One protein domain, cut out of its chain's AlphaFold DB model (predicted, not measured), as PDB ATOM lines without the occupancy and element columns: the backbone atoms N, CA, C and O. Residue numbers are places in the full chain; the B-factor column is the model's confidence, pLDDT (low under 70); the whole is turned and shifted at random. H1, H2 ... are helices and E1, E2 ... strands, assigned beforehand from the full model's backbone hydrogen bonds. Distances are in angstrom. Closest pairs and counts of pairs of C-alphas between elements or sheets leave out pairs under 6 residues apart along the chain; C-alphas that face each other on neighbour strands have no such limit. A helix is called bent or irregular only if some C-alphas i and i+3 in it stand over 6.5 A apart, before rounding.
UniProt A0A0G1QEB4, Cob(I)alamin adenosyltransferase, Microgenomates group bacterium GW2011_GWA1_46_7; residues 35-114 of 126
ATOM      1  N   ALA A  35      74.801 111.738 125.296       98.75
ATOM      2  CA  ALA A  35      74.327 110.367 125.209       98.75
ATOM      3  C   ALA A  35      75.013 109.627 124.061       98.75
ATOM      4  O   ALA A  35      75.234 110.189 122.986       98.75
ATOM      5  N   ILE A  36      75.344 108.362 124.295       98.56
ATOM      6  CA  ILE A  36      75.933 107.454 123.314       98.56
ATOM      7  C   ILE A  36      75.014 106.247 123.207       98.56
ATOM      8  O   ILE A  36      74.900 105.483 124.160       98.56
ATOM      9  N   VAL A  37      74.361 106.074 122.064       98.50
ATOM     10  CA  VAL A  37      73.567 104.881 121.756       98.50
ATOM     11  C   VAL A  37      74.384 104.007 120.821       98.50
ATOM     12  O   VAL A  37      74.887 104.498 119.809       98.50
ATOM     13  N   GLN A  38      74.556 102.736 121.173       98.06
ATOM     14  CA  GLN A  38      75.415 101.817 120.436       98.06
ATOM     15  C   GLN A  38      74.605 100.655 119.874       98.06
ATOM     16  O   GLN A  38      73.993  99.891 120.624       98.06
ATOM     17  N   TRP A  39      74.643 100.511 118.551       97.06
ATOM     18  CA  TRP A  39      74.136  99.329 117.864       97.06
ATOM     19  C   TRP A  39      75.155  98.188 117.975       97.06
ATOM     20  O   TRP A  39      76.351  98.428 118.157       97.06
ATOM     21  N   TYR A  40      74.676  96.943 117.877       95.06
ATOM     22  CA  TYR A  40      75.441  95.682 117.957       95.06
ATOM     23  C   TYR A  40      76.131  95.365 119.292       95.06
ATOM     24  O   TYR A  40      76.240  94.202 119.665       95.06
ATOM     25  N   LYS A  41      76.572  96.366 120.049       93.44
ATOM     26  CA  LYS A  41      77.313  96.173 121.301       93.44
ATOM     27  C   LYS A  41      76.378  95.761 122.434       93.44
ATOM     28  O   LYS A  41      75.436  96.484 122.754       93.44
ATOM     29  N   GLU A  42      76.678  94.623 123.052       92.19
ATOM     30  CA  GLU A  42      75.955  94.129 124.224       92.19
ATOM     31  C   GLU A  42      76.474  94.777 125.514       92.19
ATOM     32  O   GLU A  42      77.682  94.952 125.690       92.19
ATOM     33  N   GLU A  43      75.583  95.041 126.470       91.12
ATOM     34  CA  GLU A  43      75.934  95.636 127.768       91.12
ATOM     35  C   GLU A  43      76.985  94.817 128.537       91.12
ATOM     36  O   GLU A  43      77.907  95.373 129.132       91.12
ATOM     37  N   ARG A  44      76.900  93.481 128.461       90.94
ATOM     38  CA  ARG A  44      77.809  92.557 129.162       90.94
ATOM     39  C   ARG A  44      79.231  92.503 128.589       90.94
ATOM     40  O   ARG A  44      80.101  91.888 129.206       90.94
ATOM     41  N   TRP A  45      79.485  93.067 127.406       91.69
ATOM     42  CA  TRP A  45      80.814  93.010 126.793       91.69
ATOM     43  C   TRP A  45      81.798  93.960 127.494       91.69
ATOM     44  O   TRP A  45      81.430  95.078 127.856       91.69
ATOM     45  N   PRO A  46      83.081  93.573 127.644       91.75
ATOM     46  CA  PRO A  46      84.093  94.377 128.329       91.75
ATOM     47  C   PRO A  46      84.634  95.518 127.444       91.75
ATOM     48  O   PRO A  46      85.841  95.639 127.227       91.75
ATOM     49  N   ILE A  47      83.749  96.361 126.914       92.69
ATOM     50  CA  ILE A  47      84.092  97.503 126.060       92.69
ATOM     51  C   ILE A  47      84.487  98.690 126.944       92.69
ATOM     52  O   ILE A  47      83.763  99.078 127.863       92.69
ATOM     53  N   ALA A  48      85.655  99.279 126.685       93.12
ATOM     54  CA  ALA A  48      86.211 100.338 127.527       93.12
ATOM     55  C   ALA A  48      85.322 101.593 127.549       93.12
ATOM     56  O   ALA A  48      85.162 102.221 128.596       93.12
ATOM     57  N   GLU A  49      84.712 101.923 126.413       94.12
ATOM     58  CA  GLU A  49      83.821 103.062 126.220       94.12
ATOM     59  C   GLU A  49      82.552 102.989 127.088       94.12
ATOM     60  O   GLU A  49      82.026 104.037 127.456       94.12
ATOM     61  N   HIS A  50      82.093 101.796 127.494       94.31
ATOM     62  CA  HIS A  50      80.934 101.660 128.392       94.31
ATOM     63  C   HIS A  50      81.188 102.335 129.750       94.31
ATOM     64  O   HIS A  50      80.284 102.903 130.357       94.31
ATOM     65  N   LYS A  51      82.454 102.375 130.186       95.12
ATOM     66  CA  LYS A  51      82.863 102.998 131.452       95.12
ATOM     67  C   LYS A  51      82.802 104.524 131.423       95.12
ATOM     68  O   LYS A  51      83.004 105.153 132.460       95.12
ATOM     69  N   LEU A  52      82.544 105.153 130.270       96.50
ATOM     70  CA  LEU A  52      82.433 106.613 130.184       96.50
ATOM     71  C   LEU A  52      81.342 107.154 131.113       96.50
ATOM     72  O   LEU A  52      81.579 108.167 131.766       96.50
ATOM     73  N   GLY A  53      80.203 106.462 131.233       93.81
ATOM     74  CA  GLY A  53      79.121 106.883 132.130       93.81
ATOM     75  C   GLY A  53      79.485 106.810 133.617       93.81
ATOM     76  O   GLY A  53      79.049 107.641 134.406       93.81
ATOM     77  N   GLU A  54      80.359 105.880 134.005       93.75
ATOM     78  CA  GLU A  54      80.876 105.790 135.379       93.75
ATOM     79  C   GLU A  54      81.889 106.902 135.694       93.75
ATOM     80  O   GLU A  54      82.052 107.304 136.845       93.75
ATOM     81  N   LYS A  55      82.625 107.370 134.677       96.00
ATOM     82  CA  LYS A  55      83.696 108.369 134.830       96.00
ATOM     83  C   LYS A  55      83.209 109.804 134.682       96.00
ATOM     84  O   LYS A  55      83.795 110.700 135.283       96.00
ATOM     85  N   PHE A  56      82.158 110.022 133.900       97.12
ATOM     86  CA  PHE A  56      81.590 111.335 133.633       97.12
ATOM     87  C   PHE A  56      80.107 111.330 134.001       97.12
ATOM     88  O   PHE A  56      79.297 110.732 133.303       97.12
ATOM     89  N   GLY A  57      79.729 112.063 135.053       96.69
ATOM     90  CA  GLY A  57      78.332 112.131 135.518       96.69
ATOM     91  C   GLY A  57      77.339 112.758 134.526       96.69
ATOM     92  O   GLY A  57      76.136 112.748 134.763       96.69
ATOM     93  N   ASN A  58      77.833 113.318 133.421       98.19
ATOM     94  CA  ASN A  58      77.064 113.908 132.327       98.19
ATOM     95  C   ASN A  58      77.194 113.140 130.998       98.19
ATOM     96  O   ASN A  58      76.789 113.671 129.963       98.19
ATOM     97  N   ILE A  59      77.734 111.916 131.012       98.62
ATOM     98  CA  ILE A  59      77.688 110.993 129.873       98.62
ATOM     99  C   ILE A  59      76.782 109.815 130.233       98.62
ATOM    100  O   ILE A  59      76.938 109.200 131.283       98.62
ATOM    101  N   GLN A  60      75.858 109.472 129.342       98.38
ATOM    102  CA  GLN A  60      75.065 108.246 129.420       98.38
ATOM    103  C   GLN A  60      75.406 107.359 128.223       98.38
ATOM    104  O   GLN A  60      75.451 107.836 127.089       98.38
ATOM    105  N   VAL A  61      75.682 106.080 128.476       98.25
ATOM    106  CA  VAL A  61      76.018 105.097 127.440       98.25
ATOM    107  C   VAL A  61      74.941 104.021 127.430       98.25
ATOM    108  O   VAL A  61      74.588 103.501 128.483       98.25
ATOM    109  N   TYR A  62      74.432 103.706 126.242       98.12
ATOM    110  CA  TYR A  62      73.376 102.729 126.004       98.12
ATOM    111  C   TYR A  62      73.872 101.672 125.010       98.12
ATOM    112  O   TYR A  62      73.699 101.843 123.796       98.12
ATOM    113  N   PRO A  63      74.505 100.591 125.492       97.50
ATOM    114  CA  PRO A  63      74.807  99.420 124.678       97.50
ATOM    115  C   PRO A  63      73.508  98.644 124.451       97.50
ATOM    116  O   PRO A  63      72.984  98.015 125.367       97.50
ATOM    117  N   MET A  64      72.938  98.757 123.253       96.75
ATOM    118  CA  MET A  64      71.577  98.293 122.953       96.75
ATOM    119  C   MET A  64      71.549  97.117 121.968       96.75
ATOM    120  O   MET A  64      70.478  96.757 121.491       96.75
ATOM    121  N   GLY A  65      72.704  96.557 121.605       93.69
ATOM    122  CA  GLY A  65      72.813  95.519 120.584       93.69
ATOM    123  C   GLY A  65      72.725  94.089 121.117       93.69
ATOM    124  O   GLY A  65      72.939  93.844 122.300       93.69
ATOM    125  N   ALA A  66      72.466  93.150 120.204       93.56
ATOM    126  CA  ALA A  66      72.430  91.704 120.455       93.56
ATOM    127  C   ALA A  66      73.697  90.975 119.952       93.56
ATOM    128  O   ALA A  66      73.682  89.768 119.731       93.56
ATOM    129  N   GLY A  67      74.792  91.706 119.740       92.62
ATOM    130  CA  GLY A  67      76.003  91.220 119.082       92.62
ATOM    131  C   GLY A  67      76.171  91.789 117.671       92.62
ATOM    132  O   GLY A  67      75.294  92.474 117.148       92.62
ATOM    133  N   PHE A  68      77.321  91.525 117.047       90.12
ATOM    134  CA  PHE A  68      77.565  91.899 115.651       90.12
ATOM    135  C   PHE A  68      76.870  90.917 114.705       90.12
ATOM    136  O   PHE A  68      77.107  89.713 114.789       90.12
ATOM    137  N   TYR A  69      76.051  91.450 113.801       89.31
ATOM    138  CA  TYR A  69      75.199  90.676 112.904       89.31
ATOM    139  C   TYR A  69      76.003  89.947 111.819       89.31
ATOM    140  O   TYR A  69      76.916  90.521 111.225       89.31
ATOM    141  N   GLN A  70      75.654  88.685 111.553       89.19
ATOM    142  CA  GLN A  70      76.229  87.845 110.485       89.19
ATOM    143  C   GLN A  70      77.754  87.637 110.556       89.19
ATOM    144  O   GLN A  70      78.381  87.225 109.576       89.19
ATOM    145  N   LEU A  71      78.371  87.867 111.717       87.19
ATOM    146  CA  LEU A  71      79.761  87.485 111.950       87.19
ATOM    147  C   LEU A  71      79.860  86.027 112.423       87.19
ATOM    148  O   LEU A  71      78.911  85.496 112.990       87.19
ATOM    149  N   PRO A  72      81.020  85.361 112.275       86.88
ATOM    150  CA  PRO A  72      81.207  83.994 112.776       86.88
ATOM    151  C   PRO A  72      80.960  83.822 114.284       86.88
ATOM    152  O   PRO A  72      80.716  82.714 114.748       86.88
ATOM    153  N   SER A  73      81.059  84.911 115.047       84.12
ATOM    154  CA  SER A  73      80.778  84.974 116.484       84.12
ATOM    155  C   SER A  73      79.336  85.382 116.809       84.12
ATOM    156  O   SER A  73      79.039  85.657 117.968       84.12
ATOM    157  N   ASP A  74      78.474  85.518 115.800       89.81
ATOM    158  CA  ASP A  74      77.067  85.847 115.988       89.81
ATOM    159  C   ASP A  74      76.323  84.621 116.519       89.81
ATOM    160  O   ASP A  74      76.348  83.533 115.935       89.81
ATOM    161  N   HIS A  75      75.687  84.801 117.667       89.50
ATOM    162  CA  HIS A  75      74.919  83.767 118.350       89.50
ATOM    163  C   HIS A  75      73.447  84.153 118.497       89.50
ATOM    164  O   HIS A  75      72.675  83.359 119.031       89.50
ATOM    165  N   ALA A  76      73.070  85.352 118.048       91.69
ATOM    166  CA  ALA A  76      71.713  85.856 118.135       91.69
ATOM    167  C   ALA A  76      70.946  85.583 116.838       91.69
ATOM    168  O   ALA A  76      71.492  85.514 115.734       91.69
ATOM    169  N   MET A  77      69.639  85.424 116.976       92.88
ATOM    170  CA  MET A  77      68.730  85.254 115.858       92.88
ATOM    171  C   MET A  77      68.541  86.591 115.126       92.88
ATOM    172  O   MET A  77      68.561  87.656 115.749       92.88
ATOM    173  N   PRO A  78      68.261  86.581 113.810       91.56
ATOM    174  CA  PRO A  78      67.987  87.810 113.062       91.56
ATOM    175  C   PRO A  78      66.887  88.691 113.680       91.56
ATOM    176  O   PRO A  78      66.976  89.915 113.635       91.56
ATOM    177  N   GLU A  79      65.860  88.088 114.283       92.44
ATOM    178  CA  GLU A  79      64.771  88.807 114.957       92.44
ATOM    179  C   GLU A  79      65.241  89.549 116.216       92.44
ATOM    180  O   GLU A  79      64.798  90.673 116.462       92.44
ATOM    181  N   GLU A  80      66.182  88.971 116.970       94.69
ATOM    182  CA  GLU A  80      66.783  89.596 118.155       94.69
ATOM    183  C   GLU A  80      67.600  90.825 117.751       94.69
ATOM    184  O   GLU A  80      67.452  91.891 118.351       94.69
ATOM    185  N   HIS A  81      68.378  90.723 116.667       95.00
ATOM    186  CA  HIS A  81      69.099  91.861 116.089       95.00
ATOM    187  C   HIS A  81      68.160  92.987 115.660       95.00
ATOM    188  O   HIS A  81      68.408  94.153 115.967       95.00
ATOM    189  N   GLN A  82      67.052  92.659 114.993       94.00
ATOM    190  CA  GLN A  82      66.064  93.662 114.595       94.00
ATOM    191  C   GLN A  82      65.374  94.308 115.801       94.00
ATOM    192  O   GLN A  82      65.132  95.514 115.807       94.00
ATOM    193  N   GLN A  83      65.025  93.526 116.827       95.38
ATOM    194  CA  GLN A  83      64.416  94.053 118.046       95.38
ATOM    195  C   GLN A  83      65.380  94.982 118.792       95.38
ATOM    196  O   GLN A  83      64.985  96.084 119.175       95.38
ATOM    197  N   ALA A  84      66.642  94.575 118.936       96.38
ATOM    198  CA  ALA A  84      67.708  95.372 119.528       96.38
ATOM    199  C   ALA A  84      67.924  96.689 118.761       96.38
ATOM    200  O   ALA A  84      67.901  97.772 119.349       96.38
ATOM    201  N   ALA A  85      68.028  96.620 117.429       96.44
ATOM    202  CA  ALA A  85      68.180  97.795 116.575       96.44
ATOM    203  C   ALA A  85      66.977  98.753 116.660       96.44
ATOM    204  O   ALA A  85      67.174  99.971 116.704       96.44
ATOM    205  N   ARG A  86      65.744  98.228 116.743       95.25
ATOM    206  CA  ARG A  86      64.526  99.025 116.978       95.25
ATOM    207  C   ARG A  86      64.536  99.699 118.351       95.25
ATOM    208  O   ARG A  86      64.214 100.882 118.441       95.25
ATOM    209  N   GLY A  87      64.943  98.988 119.401       97.12
ATOM    210  CA  GLY A  87      65.078  99.556 120.744       97.12
ATOM    211  C   GLY A  87      66.134 100.664 120.810       97.12
ATOM    212  O   GLY A  87      65.898 101.717 121.402       97.12
ATOM    213  N   ALA A  88      67.274 100.472 120.139       97.75
ATOM    214  CA  ALA A  88      68.310 101.494 120.001       97.75
ATOM    215  C   ALA A  88      67.794 102.740 119.258       97.75
ATOM    216  O   ALA A  88      68.035 103.865 119.697       97.75
ATOM    217  N   TYR A  89      67.027 102.552 118.180       96.75
ATOM    218  CA  TYR A  89      66.387 103.649 117.451       96.75
ATOM    219  C   TYR A  89      65.425 104.445 118.342       96.75
ATOM    220  O   TYR A  89      65.562 105.662 118.450       96.75
ATOM    221  N   GLN A  90      64.513 103.767 119.046       96.81
ATOM    222  CA  GLN A  90      63.568 104.413 119.966       96.81
ATOM    223  C   GLN A  90      64.300 105.190 121.067       96.81
ATOM    224  O   GLN A  90      63.949 106.327 121.375       96.81
ATOM    225  N   LYS A  91      65.379 104.619 121.621       98.19
ATOM    226  CA  LYS A  91      66.220 105.310 122.603       98.19
ATOM    227  C   LYS A  91      66.857 106.572 122.019       98.19
ATOM    228  O   LYS A  91      66.875 107.605 122.683       98.19
ATOM    229  N   ALA A  92      67.388 106.499 120.800       97.69
ATOM    230  CA  ALA A  92      67.974 107.650 120.125       97.69
ATOM    231  C   ALA A  92      66.936 108.751 119.873       97.69
ATOM    232  O   ALA A  92      67.212 109.911 120.176       97.69
ATOM    233  N   GLU A  93      65.743 108.390 119.399       96.94
ATOM    234  CA  GLU A  93      64.622 109.308 119.176       96.94
ATOM    235  C   GLU A  93      64.204 110.016 120.473       96.94
ATOM    236  O   GLU A  93      64.104 111.242 120.511       96.94
ATOM    237  N   GLU A  94      64.078 109.272 121.575       98.06
ATOM    238  CA  GLU A  94      63.789 109.840 122.894       98.06
ATOM    239  C   GLU A  94      64.824 110.878 123.345       98.06
ATOM    240  O   GLU A  94      64.480 111.765 124.130       98.06
ATOM    241  N   LEU A  95      66.085 110.749 122.926       98.12
ATOM    242  CA  LEU A  95      67.196 111.604 123.346       98.12
ATOM    243  C   LEU A  95      67.345 112.864 122.484       98.12
ATOM    244  O   LEU A  95      68.004 113.817 122.919       98.12
ATOM    245  N   VAL A  96      66.728 112.909 121.299       96.25
ATOM    246  CA  VAL A  96      66.756 114.092 120.429       96.25
ATOM    247  C   VAL A  96      66.204 115.302 121.188       96.25
ATOM    248  O   VAL A  96      65.121 115.274 121.766       96.25
ATOM    249  N   GLY A  97      66.991 116.380 121.236       94.31
ATOM    250  CA  GLY A  97      66.638 117.614 121.947       94.31
ATOM    251  C   GLY A  97      66.761 117.559 123.477       94.31
ATOM    252  O   GLY A  97      66.593 118.594 124.119       94.31
ATOM    253  N   LYS A  98      67.087 116.402 124.077       97.31
ATOM    254  CA  LYS A  98      67.292 116.254 125.535       97.31
ATOM    255  C   LYS A  98      68.760 116.313 125.968       97.31
ATOM    256  O   LYS A  98      69.037 116.477 127.157       97.31
ATOM    257  N   VAL A  99      69.686 116.179 125.019       98.00
ATOM    258  CA  VAL A  99      71.140 116.246 125.225       98.00
ATOM    259  C   VAL A  99      71.782 117.210 124.230       98.00
ATOM    260  O   VAL A  99      71.266 117.404 123.128       98.00
ATOM    261  N   GLU A 100      72.919 117.805 124.590       97.88
ATOM    262  CA  GLU A 100      73.663 118.689 123.685       97.88
ATOM    263  C   GLU A 100      74.508 117.917 122.660       97.88
ATOM    264  O   GLU A 100      74.817 118.455 121.595       97.88
ATOM    265  N   VAL A 101      74.890 116.671 122.965       98.31
ATOM    266  CA  VAL A 101      75.577 115.766 122.031       98.31
ATOM    267  C   VAL A 101      74.943 114.379 122.093       98.31
ATOM    268  O   VAL A 101      74.932 113.743 123.143       98.31
ATOM    269  N   LEU A 102      74.461 113.901 120.948       98.62
ATOM    270  CA  LEU A 102      73.968 112.539 120.761       98.62
ATOM    271  C   LEU A 102      74.880 111.814 119.768       98.62
ATOM    272  O   LEU A 102      75.069 112.279 118.646       98.62
ATOM    273  N   ILE A 103      75.453 110.689 120.189       98.62
ATOM    274  CA  ILE A 103      76.261 109.809 119.344       98.62
ATOM    275  C   ILE A 103      75.447 108.562 119.023       98.62
ATOM    276  O   ILE A 103      74.935 107.904 119.928       98.62
ATOM    277  N   LEU A 104      75.371 108.242 117.733       98.31
ATOM    278  CA  LEU A 104      74.729 107.048 117.194       98.31
ATOM    279  C   LEU A 104      75.821 106.118 116.653       98.31
ATOM    280  O   LEU A 104      76.194 106.180 115.483       98.31
ATOM    281  N   ASP A 105      76.421 105.334 117.541       97.88
ATOM    282  CA  ASP A 105      77.564 104.479 117.219       97.88
ATOM    283  C   ASP A 105      77.089 103.231 116.460       97.88
ATOM    284  O   ASP A 105      76.147 102.564 116.882       97.88
ATOM    285  N   GLU A 106      77.739 102.924 115.337       96.25
ATOM    286  CA  GLU A 106      77.401 101.818 114.422       96.25
ATOM    287  C   GLU A 106      76.029 101.905 113.714       96.25
ATOM    288  O   GLU A 106      75.638 100.979 113.004       96.25
ATOM    289  N   VAL A 107      75.309 103.032 113.803       96.06
ATOM    290  CA  VAL A 107      73.989 103.181 113.151       96.06
ATOM    291  C   VAL A 107      74.049 103.029 111.625       96.06
ATOM    292  O   VAL A 107      73.151 102.449 111.023       96.06
ATOM    293  N   CYS A 108      75.124 103.501 110.981       94.44
ATOM    294  CA  CYS A 108      75.296 103.364 109.532       94.44
ATOM    295  C   CYS A 108      75.400 101.896 109.106       94.44
ATOM    296  O   CYS A 108      74.855 101.531 108.067       94.44
ATOM    297  N   ASN A 109      76.048 101.061 109.924       93.56
ATOM    298  CA  ASN A 109      76.126  99.624 109.689       93.56
ATOM    299  C   ASN A 109      74.740  98.992 109.859       93.56
ATOM    300  O   ASN A 109      74.301  98.264 108.977       93.56
ATOM    301  N   ALA A 110      73.986  99.379 110.897       94.38
ATOM    302  CA  ALA A 110      72.635  98.856 111.134       94.38
ATOM    303  C   ALA A 110      71.653  99.187 110.000       94.38
ATOM    304  O   ALA A 110      70.785  98.377 109.666       94.38
ATOM    305  N   ILE A 111      71.802 100.360 109.383       93.38
ATOM    306  CA  ILE A 111      71.059 100.737 108.176       93.38
ATOM    307  C   ILE A 111      71.520  99.898 106.976       93.38
ATOM    308  O   ILE A 111      70.683  99.375 106.241       93.38
ATOM    309  N   GLY A 112      72.835  99.735 106.781       92.44
ATOM    310  CA  GLY A 112      73.406  98.915 105.704       92.44
ATOM    311  C   GLY A 112      72.948  97.453 105.756       92.44
ATOM    312  O   GLY A 112      72.573  96.883 104.731       92.44
ATOM    313  N   ASP A 113      72.868  96.899 106.964       93.06
ATOM    314  CA  ASP A 113      72.382  95.548 107.254       93.06
ATOM    315  C   ASP A 113      70.849  95.432 107.224       93.06
ATOM    316  O   ASP A 113      70.300  94.345 107.410       93.06
ATOM    317  N   LYS A 114      70.137  96.542 106.979       92.25
ATOM    318  CA  LYS A 114      68.666  96.629 106.953       92.25
ATOM    319  C   LYS A 114      68.001  96.235 108.279       92.25
ATOM    320  O   LYS A 114      66.841  95.826 108.295       92.25
TER     321      LYS A 114
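Overview. This is residues 35 to 114 of the 126 residues of the protein "Cob(I)alamin adenosyltransferase" of Microgenomates group bacterium GW2011_GWA1_46_7 (UniProt A0A0G1QEB4). A small sheet of three parallel strands is layered between two helices, with the long H2 over one face and the short H1 over the other. H3, a short helix, follows just past the end of E3 and is not on the sheet, while the loop of residues 64 to 77 and the first turns of H2 run on past the ends of the strands. The printed part has 80 residues, with three named strands and three named helices in the order E1, H1, E2, H2, E3, H3; the sheet's order is E2, E1, E3, and the class is mixed, helices and strands. The whole is compact, with a radius of gyration of the C-alphas of 12.6 A and spans of 36 by 26 by 16 A.

Along the chain. E1, residues 35 to 38, begins with C-alpha 35 at (74.327, 110.367, 125.209) and is 9.9 A long. H1, residues 48 to 55, is 11.1 A long and irregular, but only just: C-alphas 50 and 53 are 6.7 A apart. E2, residues 59 to 63, measures 13.0 A. H2, residues 78 to 95, is the longest helix at 25.9 A and begins with C-alpha 78 at (67.987, 87.810, 113.062). E3, residues 101 to 105, measures 12.4 A. H3, residues 107 to 112, is 8.6 A long and ends with C-alpha 112 at (73.406, 98.915, 105.704).

Arrangement. E1 is the inner strand. It is parallel to E2 at 16 degrees, with N 36 and O 60 2.8 A apart, and parallel to E3 at 8 degrees, with N 37 and O 103 2.9 A apart, both within hydrogen-bond range. E1, H1 and E2 form a strand-helix-strand unit, two parallel neighbour strands with a helix between them in the chain, and its crossover is right-handed. H1 is on the sheet at a height of 7.1 A over it, over E2 and along the strands, at 27 degrees to E2 on the local plane; the closest C-alphas of H1 and E2, those of Gly 53 and Ile 59, are 4.9 A apart. E2, H2 and E3 form a split unit, with E1 between the two strands in the sheet, and its crossover is also right-handed. H2 is on the opposite face from H1 at a height of 8.7 A, over E1 and along the strands, at 11 degrees to E1 on the local plane; their closest C-alphas, of Val 37 and Ala 92, are 6.5 A apart. H2 and H3 are close but not clearly touching, with the closest C-alphas, of Ala 85 and Ala 110, 7.1 A apart, and run opposite ways at a steep tilt of 42 degrees. H1 is apart from H2 and H3. Every O i to N i+4 pair is within hydrogen-bond range in H2 and H3; in H1 it is 1 of 4, beside 4 of 5 O i to N i+3 pairs.

Size, cuts and confidence. The C-alphas farthest apart, of Pro 72 and Gly 97, are 37.8 A apart. The printed part has no cut. The link from E2 to H2, 14 residues, is long; that from E1 to H1 is short, and the other three are tight. The mean pLDDT of the printed part is 94.8, and no printed residue is under 70.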